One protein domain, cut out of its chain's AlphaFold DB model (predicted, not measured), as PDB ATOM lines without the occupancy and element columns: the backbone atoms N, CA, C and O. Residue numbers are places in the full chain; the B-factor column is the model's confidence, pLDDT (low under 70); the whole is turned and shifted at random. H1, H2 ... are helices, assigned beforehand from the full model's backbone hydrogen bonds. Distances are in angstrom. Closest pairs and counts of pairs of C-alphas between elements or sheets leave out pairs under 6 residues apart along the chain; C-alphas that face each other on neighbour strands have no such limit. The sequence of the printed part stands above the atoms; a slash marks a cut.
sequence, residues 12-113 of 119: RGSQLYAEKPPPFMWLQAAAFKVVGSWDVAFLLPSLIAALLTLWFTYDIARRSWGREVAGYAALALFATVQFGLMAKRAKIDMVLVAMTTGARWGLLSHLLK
ATOM      1  N   ARG A  12      26.856 -59.506  -3.761       63.19
ATOM      2  CA  ARG A  12      28.213 -59.186  -3.318       63.19
ATOM      3  C   ARG A  12      28.543 -60.136  -2.170       63.19
ATOM      4  O   ARG A  12      28.077 -59.940  -1.052       63.19
ATOM      5  N   GLY A  13      29.302 -61.191  -2.460       68.50
ATOM      6  CA  GLY A  13      29.482 -62.296  -1.514       68.50
ATOM      7  C   GLY A  13      28.146 -62.995  -1.239       68.50
ATOM      8  O   GLY A  13      27.464 -63.393  -2.180       68.50
ATOM      9  N   SER A  14      27.762 -63.106   0.035       61.38
ATOM     10  CA  SER A  14      26.488 -63.695   0.477       61.38
ATOM     11  C   SER A  14      25.331 -62.695   0.593       61.38
ATOM     12  O   SER A  14      24.214 -63.096   0.914       61.38
ATOM     13  N   GLN A  15      25.566 -61.400   0.350       61.47
ATOM     14  CA  GLN A  15      24.538 -60.365   0.483       61.47
ATOM     15  C   GLN A  15      23.949 -59.971  -0.871       61.47
ATOM     16  O   GLN A  15      24.669 -59.774  -1.858       61.47
ATOM     17  N   LEU A  16      22.623 -59.810  -0.897       58.38
ATOM     18  CA  LEU A  16      21.914 -59.233  -2.032       58.38
ATOM     19  C   LEU A  16      22.362 -57.782  -2.220       58.38
ATOM     20  O   LEU A  16      22.198 -56.945  -1.337       58.38
ATOM     21  N   TYR A  17      22.899 -57.484  -3.395       60.09
ATOM     22  CA  TYR A  17      23.303 -56.142  -3.787       60.09
ATOM     23  C   TYR A  17      22.294 -55.598  -4.804       60.09
ATOM     24  O   TYR A  17      22.617 -55.369  -5.968       60.09
ATOM     25  N   ALA A  18      21.042 -55.445  -4.359       59.91
ATOM     26  CA  ALA A  18      19.912 -55.007  -5.187       59.91
ATOM     27  C   ALA A  18      19.849 -53.484  -5.405       59.91
ATOM     28  O   ALA A  18      19.050 -53.009  -6.204       59.91
ATOM     29  N   GLU A  19      20.687 -52.707  -4.717       59.66
ATOM     30  CA  GLU A  19      20.629 -51.240  -4.757       59.66
ATOM     31  C   GLU A  19      21.143 -50.631  -6.068       59.66
ATOM     32  O   GLU A  19      20.898 -49.457  -6.342       59.66
ATOM     33  N   LYS A  20      21.867 -51.404  -6.891       56.03
ATOM     34  CA  LYS A  20      22.369 -50.930  -8.187       56.03
ATOM     35  C   LYS A  20      21.772 -51.729  -9.339       56.03
ATOM     36  O   LYS A  20      21.786 -52.960  -9.287       56.03
ATOM     37  N   PRO A  21      21.306 -51.055 -10.405       63.34
ATOM     38  CA  PRO A  21      20.734 -51.739 -11.549       63.34
ATOM     39  C   PRO A  21      21.780 -52.668 -12.205       63.34
ATOM     40  O   PRO A  21      22.943 -52.277 -12.372       63.34
ATOM     41  N   PRO A  22      21.381 -53.888 -12.610       70.69
ATOM     42  CA  PRO A  22      22.283 -54.927 -13.108       70.69
ATOM     43  C   PRO A  22      22.955 -54.705 -14.487       70.69
ATOM     44  O   PRO A  22      23.954 -55.387 -14.726       70.69
ATOM     45  N   PRO A  23      22.532 -53.791 -15.397       73.25
ATOM     46  CA  PRO A  23      23.091 -53.724 -16.755       73.25
ATOM     47  C   PRO A  23      24.609 -53.535 -16.818       73.25
ATOM     48  O   PRO A  23      25.279 -54.117 -17.668       73.25
ATOM     49  N   PHE A  24      25.178 -52.750 -15.901       73.00
ATOM     50  CA  PHE A  24      26.627 -52.561 -15.859       73.00
ATOM     51  C   PHE A  24      27.361 -53.852 -15.473       73.00
ATOM     52  O   PHE A  24      28.387 -54.189 -16.057       73.00
ATOM     53  N   MET A  25      26.793 -54.621 -14.544       76.06
ATOM     54  CA  MET A  25      27.343 -55.911 -14.135       76.06
ATOM     55  C   MET A  25      27.196 -56.965 -15.234       76.06
ATOM     56  O   MET A  25      28.077 -57.810 -15.370       76.06
ATOM     57  N   TRP A  26      26.149 -56.888 -16.064       81.44
ATOM     58  CA  TRP A  26      26.033 -57.726 -17.261       81.44
ATOM     59  C   TRP A  26      27.155 -57.454 -18.255       81.44
ATOM     60  O   TRP A  26      27.776 -58.399 -18.735       81.44
ATOM     61  N   LEU A  27      27.460 -56.179 -18.518       79.56
ATOM     62  CA  LEU A  27      28.560 -55.798 -19.406       79.56
ATOM     63  C   LEU A  27      29.912 -56.291 -18.876       79.56
ATOM     64  O   LEU A  27      30.705 -56.831 -19.644       79.56
ATOM     65  N   GLN A  28      30.159 -56.169 -17.571       80.81
ATOM     66  CA  GLN A  28      31.383 -56.680 -16.943       80.81
ATOM     67  C   GLN A  28      31.463 -58.211 -16.984       80.81
ATOM     68  O   GLN A  28      32.510 -58.769 -17.302       80.81
ATOM     69  N   ALA A  29      30.354 -58.902 -16.710       78.56
ATOM     70  CA  ALA A  29      30.272 -60.357 -16.792       78.56
ATOM     71  C   ALA A  29      30.492 -60.869 -18.224       78.56
ATOM     72  O   ALA A  29      31.184 -61.868 -18.423       78.56
ATOM     73  N   ALA A  30      29.937 -60.180 -19.225       80.69
ATOM     74  CA  ALA A  30      30.156 -60.486 -20.634       80.69
ATOM     75  C   ALA A  30      31.616 -60.237 -21.041       80.69
ATOM     76  O   ALA A  30      32.233 -61.110 -21.645       80.69
ATOM     77  N   ALA A  31      32.198 -59.100 -20.643       82.25
ATOM     78  CA  ALA A  31      33.608 -58.798 -20.887       82.25
ATOM     79  C   ALA A  31      34.538 -59.845 -20.255       82.25
ATOM     80  O   ALA A  31      35.500 -60.281 -20.887       82.25
ATOM     81  N   PHE A  32      34.220 -60.308 -19.044       83.38
ATOM     82  CA  PHE A  32      34.985 -61.355 -18.375       83.38
ATOM     83  C   PHE A  32      34.905 -62.694 -19.106       83.38
ATOM     84  O   PHE A  32      35.925 -63.353 -19.264       83.38
ATOM     85  N   LYS A  33      33.735 -63.076 -19.633       82.50
ATOM     86  CA  LYS A  33      33.609 -64.292 -20.458       82.50
ATOM     87  C   LYS A  33      34.449 -64.247 -21.739       82.50
ATOM     88  O   LYS A  33      34.847 -65.299 -22.219       82.50
ATOM     89  N   VAL A  34      34.697 -63.057 -22.290       83.56
ATOM     90  CA  VAL A  34      35.489 -62.876 -23.520       83.56
ATOM     91  C   VAL A  34      36.990 -62.864 -23.231       83.56
ATOM     92  O   VAL A  34      37.755 -63.466 -23.976       83.56
ATOM     93  N   VAL A  35      37.422 -62.172 -22.172       86.25
ATOM     94  CA  VAL A  35      38.852 -61.929 -21.908       86.25
ATOM     95  C   VAL A  35      39.447 -62.889 -20.872       86.25
ATOM     96  O   VAL A  35      40.650 -63.126 -20.873       86.25
ATOM     97  N   GLY A  36      38.636 -63.425 -19.959       81.69
ATOM     98  CA  GLY A  36      39.076 -64.335 -18.895       81.69
ATOM     99  C   GLY A  36      39.893 -63.687 -17.767       81.69
ATOM    100  O   GLY A  36      40.241 -64.367 -16.808       81.69
ATOM    101  N   SER A  37      40.180 -62.382 -17.843       83.31
ATOM    102  CA  SER A  37      40.904 -61.622 -16.815       83.31
ATOM    103  C   SER A  37      40.060 -60.466 -16.287       83.31
ATOM    104  O   SER A  37      39.541 -59.660 -17.062       83.31
ATOM    105  N   TRP A  38      39.950 -60.360 -14.959       77.88
ATOM    106  CA  TRP A  38      39.227 -59.273 -14.297       77.88
ATOM    107  C   TRP A  38      39.914 -57.915 -14.450       77.88
ATOM    108  O   TRP A  38      39.210 -56.909 -14.559       77.88
ATOM    109  N   ASP A  39      41.245 -57.886 -14.555       80.44
ATOM    110  CA  ASP A  39      42.012 -56.648 -14.741       80.44
ATOM    111  C   ASP A  39      41.595 -55.932 -16.028       80.44
ATOM    112  O   ASP A  39      41.426 -54.715 -16.056       80.44
ATOM    113  N   VAL A  40      41.356 -56.703 -17.091       79.94
ATOM    114  CA  VAL A  40      40.956 -56.175 -18.400       79.94
ATOM    115  C   VAL A  40      39.436 -56.078 -18.523       79.94
ATOM    116  O   VAL A  40      38.919 -55.084 -19.036       79.94
ATOM    117  N   ALA A  41      38.696 -57.073 -18.029       81.38
ATOM    118  CA  ALA A  41      37.238 -57.113 -18.132       81.38
ATOM    119  C   ALA A  41      36.552 -55.942 -17.419       81.38
ATOM    120  O   ALA A  41      35.477 -55.516 -17.840       81.38
ATOM    121  N   PHE A  42      37.169 -55.396 -16.369       80.31
ATOM    122  CA  PHE A  42      36.648 -54.217 -15.685       80.31
ATOM    123  C   PHE A  42      36.725 -52.965 -16.574       80.31
ATOM    124  O   PHE A  42      35.786 -52.175 -16.608       80.31
ATOM    125  N   LEU A  43      37.811 -52.820 -17.341       84.19
ATOM    126  CA  LEU A  43      38.099 -51.668 -18.206       84.19
ATOM    127  C   LEU A  43      37.375 -51.728 -19.555       84.19
ATOM    128  O   LEU A  43      37.078 -50.692 -20.153       84.19
ATOM    129  N   LEU A  44      37.111 -52.934 -20.054       85.31
ATOM    130  CA  LEU A  44      36.632 -53.135 -21.417       85.31
ATOM    131  C   LEU A  44      35.289 -52.431 -21.706       85.31
ATOM    132  O   LEU A  44      35.207 -51.746 -22.727       85.31
ATOM    133  N   PRO A  45      34.262 -52.491 -20.830       86.62
ATOM    134  CA  PRO A  45      32.998 -51.801 -21.077       86.62
ATOM    135  C   PRO A  45      33.147 -50.280 -21.187       86.62
ATOM    136  O   PRO A  45      32.555 -49.670 -22.077       86.62
ATOM    137  N   SER A  46      33.947 -49.654 -20.315       87.19
ATOM    138  CA  SER A  46      34.155 -48.201 -20.355       87.19
ATOM    139  C   SER A  46      35.013 -47.776 -21.539       87.19
ATOM    140  O   SER A  46      34.755 -46.723 -22.119       87.19
ATOM    141  N   LEU A  47      35.989 -48.596 -21.932       88.94
ATOM    142  CA  LEU A  47      36.799 -48.352 -23.120       88.94
ATOM    143  C   LEU A  47      35.944 -48.403 -24.393       88.94
ATOM    144  O   LEU A  47      35.987 -47.466 -25.187       88.94
ATOM    145  N   ILE A  48      35.128 -49.448 -24.561       91.00
ATOM    146  CA  ILE A  48      34.213 -49.570 -25.708       91.00
ATOM    147  C   ILE A  48      33.242 -48.386 -25.735       91.00
ATOM    148  O   ILE A  48      33.055 -47.768 -26.781       91.00
ATOM    149  N   ALA A  49      32.667 -48.021 -24.588       91.88
ATOM    150  CA  ALA A  49      31.768 -46.878 -24.488       91.88
ATOM    151  C   ALA A  49      32.449 -45.551 -24.886       91.88
ATOM    152  O   ALA A  49      31.866 -44.750 -25.623       91.88
ATOM    153  N   ALA A  50      33.698 -45.328 -24.473       92.12
ATOM    154  CA  ALA A  50      34.465 -44.154 -24.881       92.12
ATOM    155  C   ALA A  50      34.725 -44.142 -26.401       92.12
ATOM    156  O   ALA A  50      34.483 -43.132 -27.064       92.12
ATOM    157  N   LEU A  51      35.146 -45.270 -26.978       94.56
ATOM    158  CA  LEU A  51      35.377 -45.386 -28.423       94.56
ATOM    159  C   LEU A  51      34.096 -45.146 -29.234       94.56
ATOM    160  O   LEU A  51      34.124 -44.406 -30.216       94.56
ATOM    161  N   LEU A  52      32.965 -45.704 -28.793       95.62
ATOM    162  CA  LEU A  52      31.659 -45.451 -29.405       95.62
ATOM    163  C   LEU A  52      31.281 -43.972 -29.331       95.62
ATOM    164  O   LEU A  52      30.820 -43.413 -30.320       95.62
ATOM    165  N   THR A  53      31.522 -43.318 -28.192       95.81
ATOM    166  CA  THR A  53      31.251 -41.882 -28.035       95.81
ATOM    167  C   THR A  53      32.060 -41.054 -29.036       95.81
ATOM    168  O   THR A  53      31.486 -40.220 -29.730       95.81
ATOM    169  N   LEU A  54      33.364 -41.324 -29.175       96.12
ATOM    170  CA  LEU A  54      34.213 -40.654 -30.169       96.12
ATOM    171  C   LEU A  54      33.706 -40.876 -31.596       96.12
ATOM    172  O   LEU A  54      33.657 -39.931 -32.384       96.12
ATOM    173  N   TRP A  55      33.303 -42.107 -31.920       96.31
ATOM    174  CA  TRP A  55      32.767 -42.441 -33.236       96.31
ATOM    175  C   TRP A  55      31.461 -41.699 -33.531       96.31
ATOM    176  O   TRP A  55      31.345 -41.074 -34.584       96.31
ATOM    177  N   PHE A  56      30.508 -41.698 -32.595       95.62
ATOM    178  CA  PHE A  56      29.250 -40.966 -32.743       95.62
ATOM    179  C   PHE A  56      29.487 -39.459 -32.923       95.62
ATOM    180  O   PHE A  56      28.874 -38.846 -33.801       95.62
ATOM    181  N   THR A  57      30.390 -38.866 -32.132       95.25
ATOM    182  CA  THR A  57      30.771 -37.450 -32.251       95.25
ATOM    183  C   THR A  57      31.378 -37.150 -33.617       95.25
ATOM    184  O   THR A  57      30.969 -36.185 -34.265       95.25
ATOM    185  N   TYR A  58      32.311 -37.988 -34.074       95.75
ATOM    186  CA  TYR A  58      32.918 -37.852 -35.394       95.75
ATOM    187  C   TYR A  58      31.870 -37.949 -36.507       95.75
ATOM    188  O   TYR A  58      31.841 -37.107 -37.402       95.75
ATOM    189  N   ASP A  59      30.986 -38.946 -36.457       94.25
ATOM    190  CA  ASP A  59      30.023 -39.196 -37.527       94.25
ATOM    191  C   ASP A  59      28.961 -38.089 -37.635       94.25
ATOM    192  O   ASP A  59      28.697 -37.614 -38.740       94.25
ATOM    193  N   ILE A  60      28.419 -37.600 -36.509       94.19
ATOM    194  CA  ILE A  60      27.519 -36.430 -36.515       94.19
ATOM    195  C   ILE A  60      28.243 -35.216 -37.101       94.19
ATOM    196  O   ILE A  60      27.730 -34.570 -38.013       94.19
ATOM    197  N   ALA A  61      29.442 -34.906 -36.599       93.94
ATOM    198  CA  ALA A  61      30.175 -33.730 -37.046       93.94
ATOM    199  C   ALA A  61      30.529 -33.813 -38.538       93.94
ATOM    200  O   ALA A  61      30.447 -32.812 -39.250       93.94
ATOM    201  N   ARG A  62      30.831 -35.019 -39.033       94.62
ATOM    202  CA  ARG A  62      31.104 -35.275 -40.450       94.62
ATOM    203  C   ARG A  62      29.884 -35.008 -41.320       94.62
ATOM    204  O   ARG A  62      30.041 -34.408 -42.381       94.62
ATOM    205  N   ARG A  63      28.700 -35.472 -40.906       90.38
ATOM    206  CA  ARG A  63      27.445 -35.282 -41.655       90.38
ATOM    207  C   ARG A  63      26.994 -33.823 -41.675       90.38
ATOM    208  O   ARG A  63      26.422 -33.395 -42.666       90.38
ATOM    209  N   SER A  64      27.270 -33.078 -40.607       90.94
ATOM    210  CA  SER A  64      26.817 -31.690 -40.462       90.94
ATOM    211  C   SER A  64      27.790 -30.651 -41.033       90.94
ATOM    212  O   SER A  64      27.345 -29.665 -41.611       90.94
ATOM    213  N   TRP A  65      29.105 -30.843 -40.870       92.44
ATOM    214  CA  TRP A  65      30.122 -29.822 -41.183       92.44
ATOM    215  C   TRP A  65      31.316 -30.343 -41.996       92.44
ATOM    216  O   TRP A  65      32.264 -29.604 -42.252       92.44
ATOM    217  N   GLY A  66      31.295 -31.608 -42.422       92.62
ATOM    218  CA  GLY A  66      32.368 -32.203 -43.216       92.62
ATOM    219  C   GLY A  66      33.494 -32.841 -42.393       92.62
ATOM    220  O   GLY A  66      33.509 -32.852 -41.162       92.62
ATOM    221  N   ARG A  67      34.446 -33.457 -43.103       92.81
ATOM    222  CA  ARG A  67      35.446 -34.371 -42.517       92.81
ATOM    223  C   ARG A  67      36.489 -33.682 -41.637       92.81
ATOM    224  O   ARG A  67      36.948 -34.300 -40.680       92.81
ATOM    225  N   GLU A  68      36.868 -32.449 -41.957       94.56
ATOM    226  CA  GLU A  68      37.881 -31.701 -41.200       94.56
ATOM    227  C   GLU A  68      37.364 -31.339 -39.806       94.56
ATOM    228  O   GLU A  68      37.973 -31.699 -38.798       94.56
ATOM    229  N   VAL A  69      36.169 -30.739 -39.744       95.25
ATOM    230  CA  VAL A  69      35.495 -30.388 -38.485       95.25
ATOM    231  C   VAL A  69      35.247 -31.628 -37.628       95.25
ATOM    232  O   VAL A  69      35.442 -31.587 -36.414       95.25
ATOM    233  N   ALA A  70      34.894 -32.758 -38.246       94.81
ATOM    234  CA  ALA A  70      34.737 -34.026 -37.542       94.81
ATOM    235  C   ALA A  70      36.012 -34.486 -36.828       94.81
ATOM    236  O   ALA A  70      35.949 -34.933 -35.680       94.81
ATOM    237  N   GLY A  71      37.166 -34.348 -37.490       95.62
ATOM    238  CA  GLY A  71      38.466 -34.660 -36.900       95.62
ATOM    239  C   GLY A  71      38.751 -33.797 -35.673       95.62
ATOM    240  O   GLY A  71      39.070 -34.334 -34.612       95.62
ATOM    241  N   TYR A  72      38.556 -32.479 -35.785       97.19
ATOM    242  CA  TYR A  72      38.754 -31.560 -34.662       97.19
ATOM    243  C   TYR A  72      37.780 -31.815 -33.507       97.19
ATOM    244  O   TYR A  72      38.201 -31.801 -32.355       97.19
ATOM    245  N   ALA A  73      36.508 -32.105 -33.790       95.25
ATOM    246  CA  ALA A  73      35.510 -32.397 -32.761       95.25
ATOM    247  C   ALA A  73      35.851 -33.669 -31.966       95.25
ATOM    248  O   ALA A  73      35.821 -33.662 -30.732       95.25
ATOM    249  N   ALA A  74      36.225 -34.750 -32.658       95.00
ATOM    250  CA  ALA A  74      36.647 -35.989 -32.010       95.00
ATOM    251  C   ALA A  74      37.953 -35.801 -31.218       95.00
ATOM    252  O   ALA A  74      38.062 -36.289 -30.093       95.00
ATOM    253  N   LEU A  75      38.918 -35.052 -31.766       95.62
ATOM    254  CA  LEU A  75      40.178 -34.752 -31.088       95.62
ATOM    255  C   LEU A  75      39.968 -33.881 -29.843       95.62
ATOM    256  O   LEU A  75      40.563 -34.162 -28.809       95.62
ATOM    257  N   ALA A  76      39.104 -32.869 -29.911       96.12
ATOM    258  CA  ALA A  76      38.773 -32.016 -28.770       96.12
ATOM    259  C   ALA A  76      38.127 -32.825 -27.631       96.12
ATOM    260  O   ALA A  76      38.498 -32.672 -26.464       96.12
ATOM    261  N   LEU A  77      37.214 -33.744 -27.967       94.69
ATOM    262  CA  LEU A  77      36.638 -34.661 -26.984       94.69
ATOM    263  C   LEU A  77      37.707 -35.591 -26.393       94.69
ATOM    264  O   LEU A  77      37.783 -35.737 -25.175       94.69
ATOM    265  N   PHE A  78      38.563 -36.177 -27.232       93.31
ATOM    266  CA  PHE A  78      39.647 -37.055 -26.788       93.31
ATOM    267  C   PHE A  78      40.654 -36.338 -25.876       93.31
ATOM    268  O   PHE A  78      41.080 -36.895 -24.865       93.31
ATOM    269  N   ALA A  79      40.996 -35.090 -26.197       94.81
ATOM    270  CA  ALA A  79      41.910 -34.253 -25.423       94.81
ATOM    271  C   ALA A  79      41.310 -33.774 -24.089       94.81
ATOM    272  O   ALA A  79      42.032 -33.277 -23.223       94.81
ATOM    273  N   THR A  80      40.001 -33.939 -23.881       94.62
ATOM    274  CA  THR A  80      39.366 -33.602 -22.609       94.62
ATOM    275  C   THR A  80      39.833 -34.578 -21.529       94.62
ATOM    276  O   THR A  80      39.449 -35.746 -21.512       94.62
ATOM    277  N   VAL A  81      40.628 -34.087 -20.573       90.81
ATOM    278  CA  VAL A  81      41.228 -34.899 -19.495       90.81
ATOM    279  C   VAL A  81      40.187 -35.759 -18.774       90.81
ATOM    280  O   VAL A  81      40.408 -36.947 -18.537       90.81
ATOM    281  N   GLN A  82      39.018 -35.186 -18.476       89.69
ATOM    282  CA  GLN A  82      37.934 -35.898 -17.803       89.69
ATOM    283  C   GLN A  82      37.438 -37.110 -18.607       89.69
ATOM    284  O   GLN A  82      37.130 -38.144 -18.019       89.69
ATOM    285  N   PHE A  83      37.403 -37.017 -19.937       90.12
ATOM    286  CA  PHE A  83      36.992 -38.117 -20.805       90.12
ATOM    287  C   PHE A  83      37.977 -39.289 -20.707       90.12
ATOM    288  O   PHE A  83      37.573 -40.417 -20.417       90.12
ATOM    289  N   GLY A  84      39.279 -39.011 -20.822       87.25
ATOM    290  CA  GLY A  84      40.328 -40.023 -20.669       87.25
ATOM    291  C   GLY A  84      40.356 -40.662 -19.273       87.25
ATOM    292  O   GLY A  84      40.499 -41.881 -19.145       87.25
ATOM    293  N   LEU A  85      40.158 -39.867 -18.216       87.56
ATOM    294  CA  LEU A  85      40.077 -40.373 -16.841       87.56
ATOM    295  C   LEU A  85      38.863 -41.282 -16.631       87.56
ATOM    296  O   LEU A  85      38.976 -42.318 -15.973       87.56
ATOM    297  N   MET A  86      37.706 -40.919 -17.184       86.56
ATOM    298  CA  MET A  86      36.489 -41.717 -17.043       86.56
ATOM    299  C   MET A  86      36.540 -43.007 -17.873       86.56
ATOM    300  O   MET A  86      36.041 -44.031 -17.406       86.56
ATOM    301  N   ALA A  87      37.215 -43.005 -19.027       82.62
ATOM    302  CA  ALA A  87      37.436 -44.213 -19.827       82.62
ATOM    303  C   ALA A  87      38.261 -45.274 -19.069       82.62
ATOM    304  O   ALA A  87      37.980 -46.467 -19.180       82.62
ATOM    305  N   LYS A  88      39.230 -44.844 -18.245       82.06
ATOM    306  CA  LYS A  88      40.082 -45.729 -17.425       82.06
ATOM    307  C   LYS A  88      39.482 -46.122 -16.074       82.06
ATOM    308  O   LYS A  88      39.958 -47.062 -15.450       82.06
ATOM    309  N   ARG A  89      38.468 -45.405 -15.583       76.12
ATOM    310  CA  ARG A  89      37.892 -45.637 -14.245       76.12
ATOM    311  C   ARG A  89      36.794 -46.694 -14.204       76.12
ATOM    312  O   ARG A  89      36.304 -46.960 -13.110       76.12
ATOM    313  N   ALA A  90      36.408 -47.271 -15.349       70.81
ATOM    314  CA  ALA A  90      35.424 -48.354 -15.414       70.81
ATOM    315  C   ALA A  90      34.145 -48.037 -14.621       70.81
ATOM    316  O   ALA A  90      33.645 -48.822 -13.817       70.81
ATOM    317  N   LYS A  91      33.633 -46.821 -14.837       75.00
ATOM    318  CA  LYS A  91      32.382 -46.347 -14.248       75.00
ATOM    319  C   LYS A  91      31.235 -46.487 -15.238       75.00
ATOM    320  O   LYS A  91      31.419 -46.341 -16.446       75.00
ATOM    321  N   ILE A  92      30.037 -46.680 -14.690       78.06
ATOM    322  CA  ILE A  92      28.781 -46.702 -15.449       78.06
ATOM    323  C   ILE A  92      28.547 -45.399 -16.228       78.06
ATOM    324  O   ILE A  92      27.950 -45.427 -17.301       78.06
ATOM    325  N   ASP A  93      29.093 -44.281 -15.740       83.81
ATOM    326  CA  ASP A  93      28.979 -42.953 -16.347       83.81
ATOM    327  C   ASP A  93      29.398 -42.950 -17.824       83.81
ATOM    328  O   ASP A  93      28.739 -42.327 -18.651       83.81
ATOM    329  N   MET A  94      30.450 -43.695 -18.191       86.19
ATOM    330  CA  MET A  94      30.923 -43.728 -19.579       86.19
ATOM    331  C   MET A  94      29.944 -44.462 -20.503       86.19
ATOM    332  O   MET A  94      29.711 -44.036 -21.633       86.19
ATOM    333  N   VAL A  95      29.316 -45.531 -20.008       86.50
ATOM    334  CA  VAL A  95      28.270 -46.260 -20.742       86.50
ATOM    335  C   VAL A  95      27.042 -45.370 -20.936       86.50
ATOM    336  O   VAL A  95      26.479 -45.333 -22.029       86.50
ATOM    337  N   LEU A  96      26.665 -44.599 -19.912       89.00
ATOM    338  CA  LEU A  96      25.577 -43.625 -20.009       89.00
ATOM    339  C   LEU A  96      25.874 -42.545 -21.060       89.00
ATOM    340  O   LEU A  96      25.007 -42.224 -21.878       89.00
ATOM    341  N   VAL A  97      27.099 -42.012 -21.084       92.56
ATOM    342  CA  VAL A  97      27.537 -41.044 -22.103       92.56
ATOM    343  C   VAL A  97      27.449 -41.650 -23.505       92.56
ATOM    344  O   VAL A  97      26.888 -41.019 -24.401       92.56
ATOM    345  N   ALA A  98      27.914 -42.884 -23.695       92.56
ATOM    346  CA  ALA A  98      27.837 -43.559 -24.988       92.56
ATOM    347  C   ALA A  98      26.390 -43.783 -25.447       92.56
ATOM    348  O   ALA A  98      26.064 -43.495 -26.596       92.56
ATOM    349  N   MET A  99      25.507 -44.242 -24.555       92.81
ATOM    350  CA  MET A  99      24.090 -44.479 -24.862       92.81
ATOM    351  C   MET A  99      23.359 -43.180 -25.216       92.81
ATOM    352  O   MET A  99      22.649 -43.119 -26.217       92.81
ATOM    353  N   THR A 100      23.556 -42.119 -24.429       94.62
ATOM    354  CA  THR A 100      22.919 -40.812 -24.677       94.62
ATOM    355  C   THR A 100      23.448 -40.147 -25.946       94.62
ATOM    356  O   THR A 100      22.670 -39.589 -26.724       94.62
ATOM    357  N   THR A 101      24.752 -40.252 -26.210       94.25
ATOM    358  CA  THR A 101      25.364 -39.771 -27.458       94.25
ATOM    359  C   THR A 101      24.886 -40.592 -28.652       94.25
ATOM    360  O   THR A 101      24.545 -40.017 -29.682       94.25
ATOM    361  N   GLY A 102      24.764 -41.910 -28.499       94.56
ATOM    362  CA  GLY A 102      24.215 -42.814 -29.508       94.56
ATOM    363  C   GLY A 102      22.751 -42.522 -29.841       94.56
ATOM    364  O   GLY A 102      22.385 -42.509 -31.012       94.56
ATOM    365  N   ALA A 103      21.919 -42.201 -28.845       94.12
ATOM    366  CA  ALA A 103      20.532 -41.788 -29.071       94.12
ATOM    367  C   ALA A 103      20.451 -40.490 -29.893       94.12
ATOM    368  O   ALA A 103      19.685 -40.406 -30.855       94.12
ATOM    369  N   ARG A 104      21.296 -39.497 -29.571       92.25
ATOM    370  CA  ARG A 104      21.419 -38.261 -30.365       92.25
ATOM    371  C   ARG A 104      21.917 -38.546 -31.775       92.25
ATOM    372  O   ARG A 104      21.377 -37.997 -32.729       92.25
ATOM    373  N   TRP A 105      22.920 -39.411 -31.904       94.75
ATOM    374  CA  TRP A 105      23.449 -39.847 -33.190       94.75
ATOM    375  C   TRP A 105      22.378 -40.514 -34.044       94.75
ATOM    376  O   TRP A 105      22.258 -40.153 -35.207       94.75
ATOM    377  N   GLY A 106      21.570 -41.416 -33.487       91.81
ATOM    378  CA  GLY A 106      20.486 -42.077 -34.214       91.81
ATOM    379  C   GLY A 106      19.436 -41.082 -34.703       91.81
ATOM    380  O   GLY A 106      19.080 -41.097 -35.881       91.81
ATOM    381  N   LEU A 107      19.008 -40.165 -33.828       92.94
ATOM    382  CA  LEU A 107      18.042 -39.124 -34.176       92.94
ATOM    383  C   LEU A 107      18.583 -38.186 -35.263       92.94
ATOM    384  O   LEU A 107      17.944 -38.012 -36.295       92.94
ATOM    385  N   LEU A 108      19.777 -37.619 -35.073       90.94
ATOM    386  CA  LEU A 108      20.386 -36.706 -36.045       90.94
ATOM    387  C   LEU A 108      20.709 -37.413 -37.360       90.94
ATOM    388  O   LEU A 108      20.466 -36.864 -38.426       90.94
ATOM    389  N   SER A 109      21.201 -38.649 -37.309       88.25
ATOM    390  CA  SER A 109      21.466 -39.444 -38.510       88.25
ATOM    391  C   SER A 109      20.202 -39.741 -39.303       88.25
ATOM    392  O   SER A 109      20.296 -39.907 -40.515       88.25
ATOM    393  N   HIS A 110      19.047 -39.847 -38.643       89.31
ATOM    394  CA  HIS A 110      17.760 -39.992 -39.309       89.31
ATOM    395  C   HIS A 110      17.280 -38.661 -39.898       89.31
ATOM    396  O   HIS A 110      16.925 -38.624 -41.068       89.31
ATOM    397  N   LEU A 111      17.349 -37.567 -39.133       88.06
ATOM    398  CA  LEU A 111      16.908 -36.237 -39.578       88.06
ATOM    399  C   LEU A 111      17.775 -35.644 -40.700       88.06
ATOM    400  O   LEU A 111      17.275 -34.883 -41.521       88.06
ATOM    401  N   LEU A 112      19.070 -35.970 -40.733       83.94
ATOM    402  CA  LEU A 112      20.009 -35.505 -41.761       83.94
ATOM    403  C   LEU A 112      19.987 -36.364 -43.031       83.94
ATOM    404  O   LEU A 112      20.603 -35.983 -44.026       83.94
ATOM    405  N   LYS A 113      19.315 -37.525 -43.026       78.69
ATOM    406  CA  LYS A 113      19.023 -38.226 -44.278       78.69
ATOM    407  C   LYS A 113      17.967 -37.406 -45.009       78.69
ATOM    408  O   LYS A 113      16.862 -37.233 -44.504       78.69
TER     409      LYS A 113
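What this domain is: This is residues 12 to 113 of the 119 residues of the protein "PMT_2 domain-containing protein" of Xanthomonas phaseoli pv. dieffenbachiae (UniProt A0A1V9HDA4). A long helix, H3, runs through the middle of a layer of three long helices, with H4 folded back along one side and H6 along the other, while H1 lies across the end where H3 begins. The short H5 turns off sharply from the end of H4 and packs at a slant on residues 46 to 50 of H3, H2 sits at the corner between H1 and H3, and residues 12 to 22 stick out beyond H1 as a tail that adds to the length. The printed part has 102 residues, with six named helices in the order H1 to H6 and no named strand, and its class is all helix. It is loose, with a radius of gyration of the C-alphas of 16.0 A, and spans 54 by 26 by 23 A.

Where its parts are: After residues 12 to 22, H1 takes residues 23 to 35 and is 18.5 A long, beginning at C-alpha 23 at (23.091, -53.724, -16.755). H2 is residues 38 to 41. H3, residues 44 to 65, measures 31.3 A and ends at C-alpha 65 at (30.122, -29.822, -41.183). H4 is residues 67 to 79, 18.3 A long, and H5 is residues 81 to 88, 11.1 A long. H6, residues 92 to 111, measures 28.9 A and ends at C-alpha 111 at (16.908, -36.237, -39.578).

How they stand to each other: H3 is the hub, touching four other helices. H3 and H6 touch at a shallow tilt of 27 degrees, the same way, with Thr 53 and Ala 98 as their closest C-alphas, 4.9 A apart. H3 touches H4 with residues 54 to 62 alone, and the two form a helical hairpin, opposite ways at a shallow tilt of 33 degrees, only just short of steep; their closest C-alphas, Ala 61 and Ala 70, are 4.6 A apart. H4 and H6 are apart. H5 touches residues 46 to 50 of H3 at a steep tilt of 44 degrees, opposite ways, the closest C-alphas being Ser 46 and Ala 87 at 5.2 A. H5 and H6 only just touch, only at the corner, with 3 pairs of C-alphas within 8 A, the closest being Met 86 and Met 94 at 6.4 A. Residues 27 to 31 of H1 touch residues 44 to 45 of H3, about perpendicular at 74 degrees, with the C-alphas of Leu 27 and Pro 45 closest at 6.2 A. H2 touches H1, the closest C-alphas being Phe 32 and Ala 41 at 4.8 A, and meets H3 only through their link. In H1, H3, H4, H5 and H6 every O i to N i+4 pair is within hydrogen-bond range; H2 is too short for such a pair.

The domain as a whole: The C-alphas farthest apart, those of Ser 14 and Gly 66, are 54.2 A apart. Without residues 12 to 22, which stand free, the body spans 41 by 27 by 19 A. The printed part has no cut, and the links between the helices are tight. The mean pLDDT of the printed part is 85.5, and residues 12 to 21 are under 70.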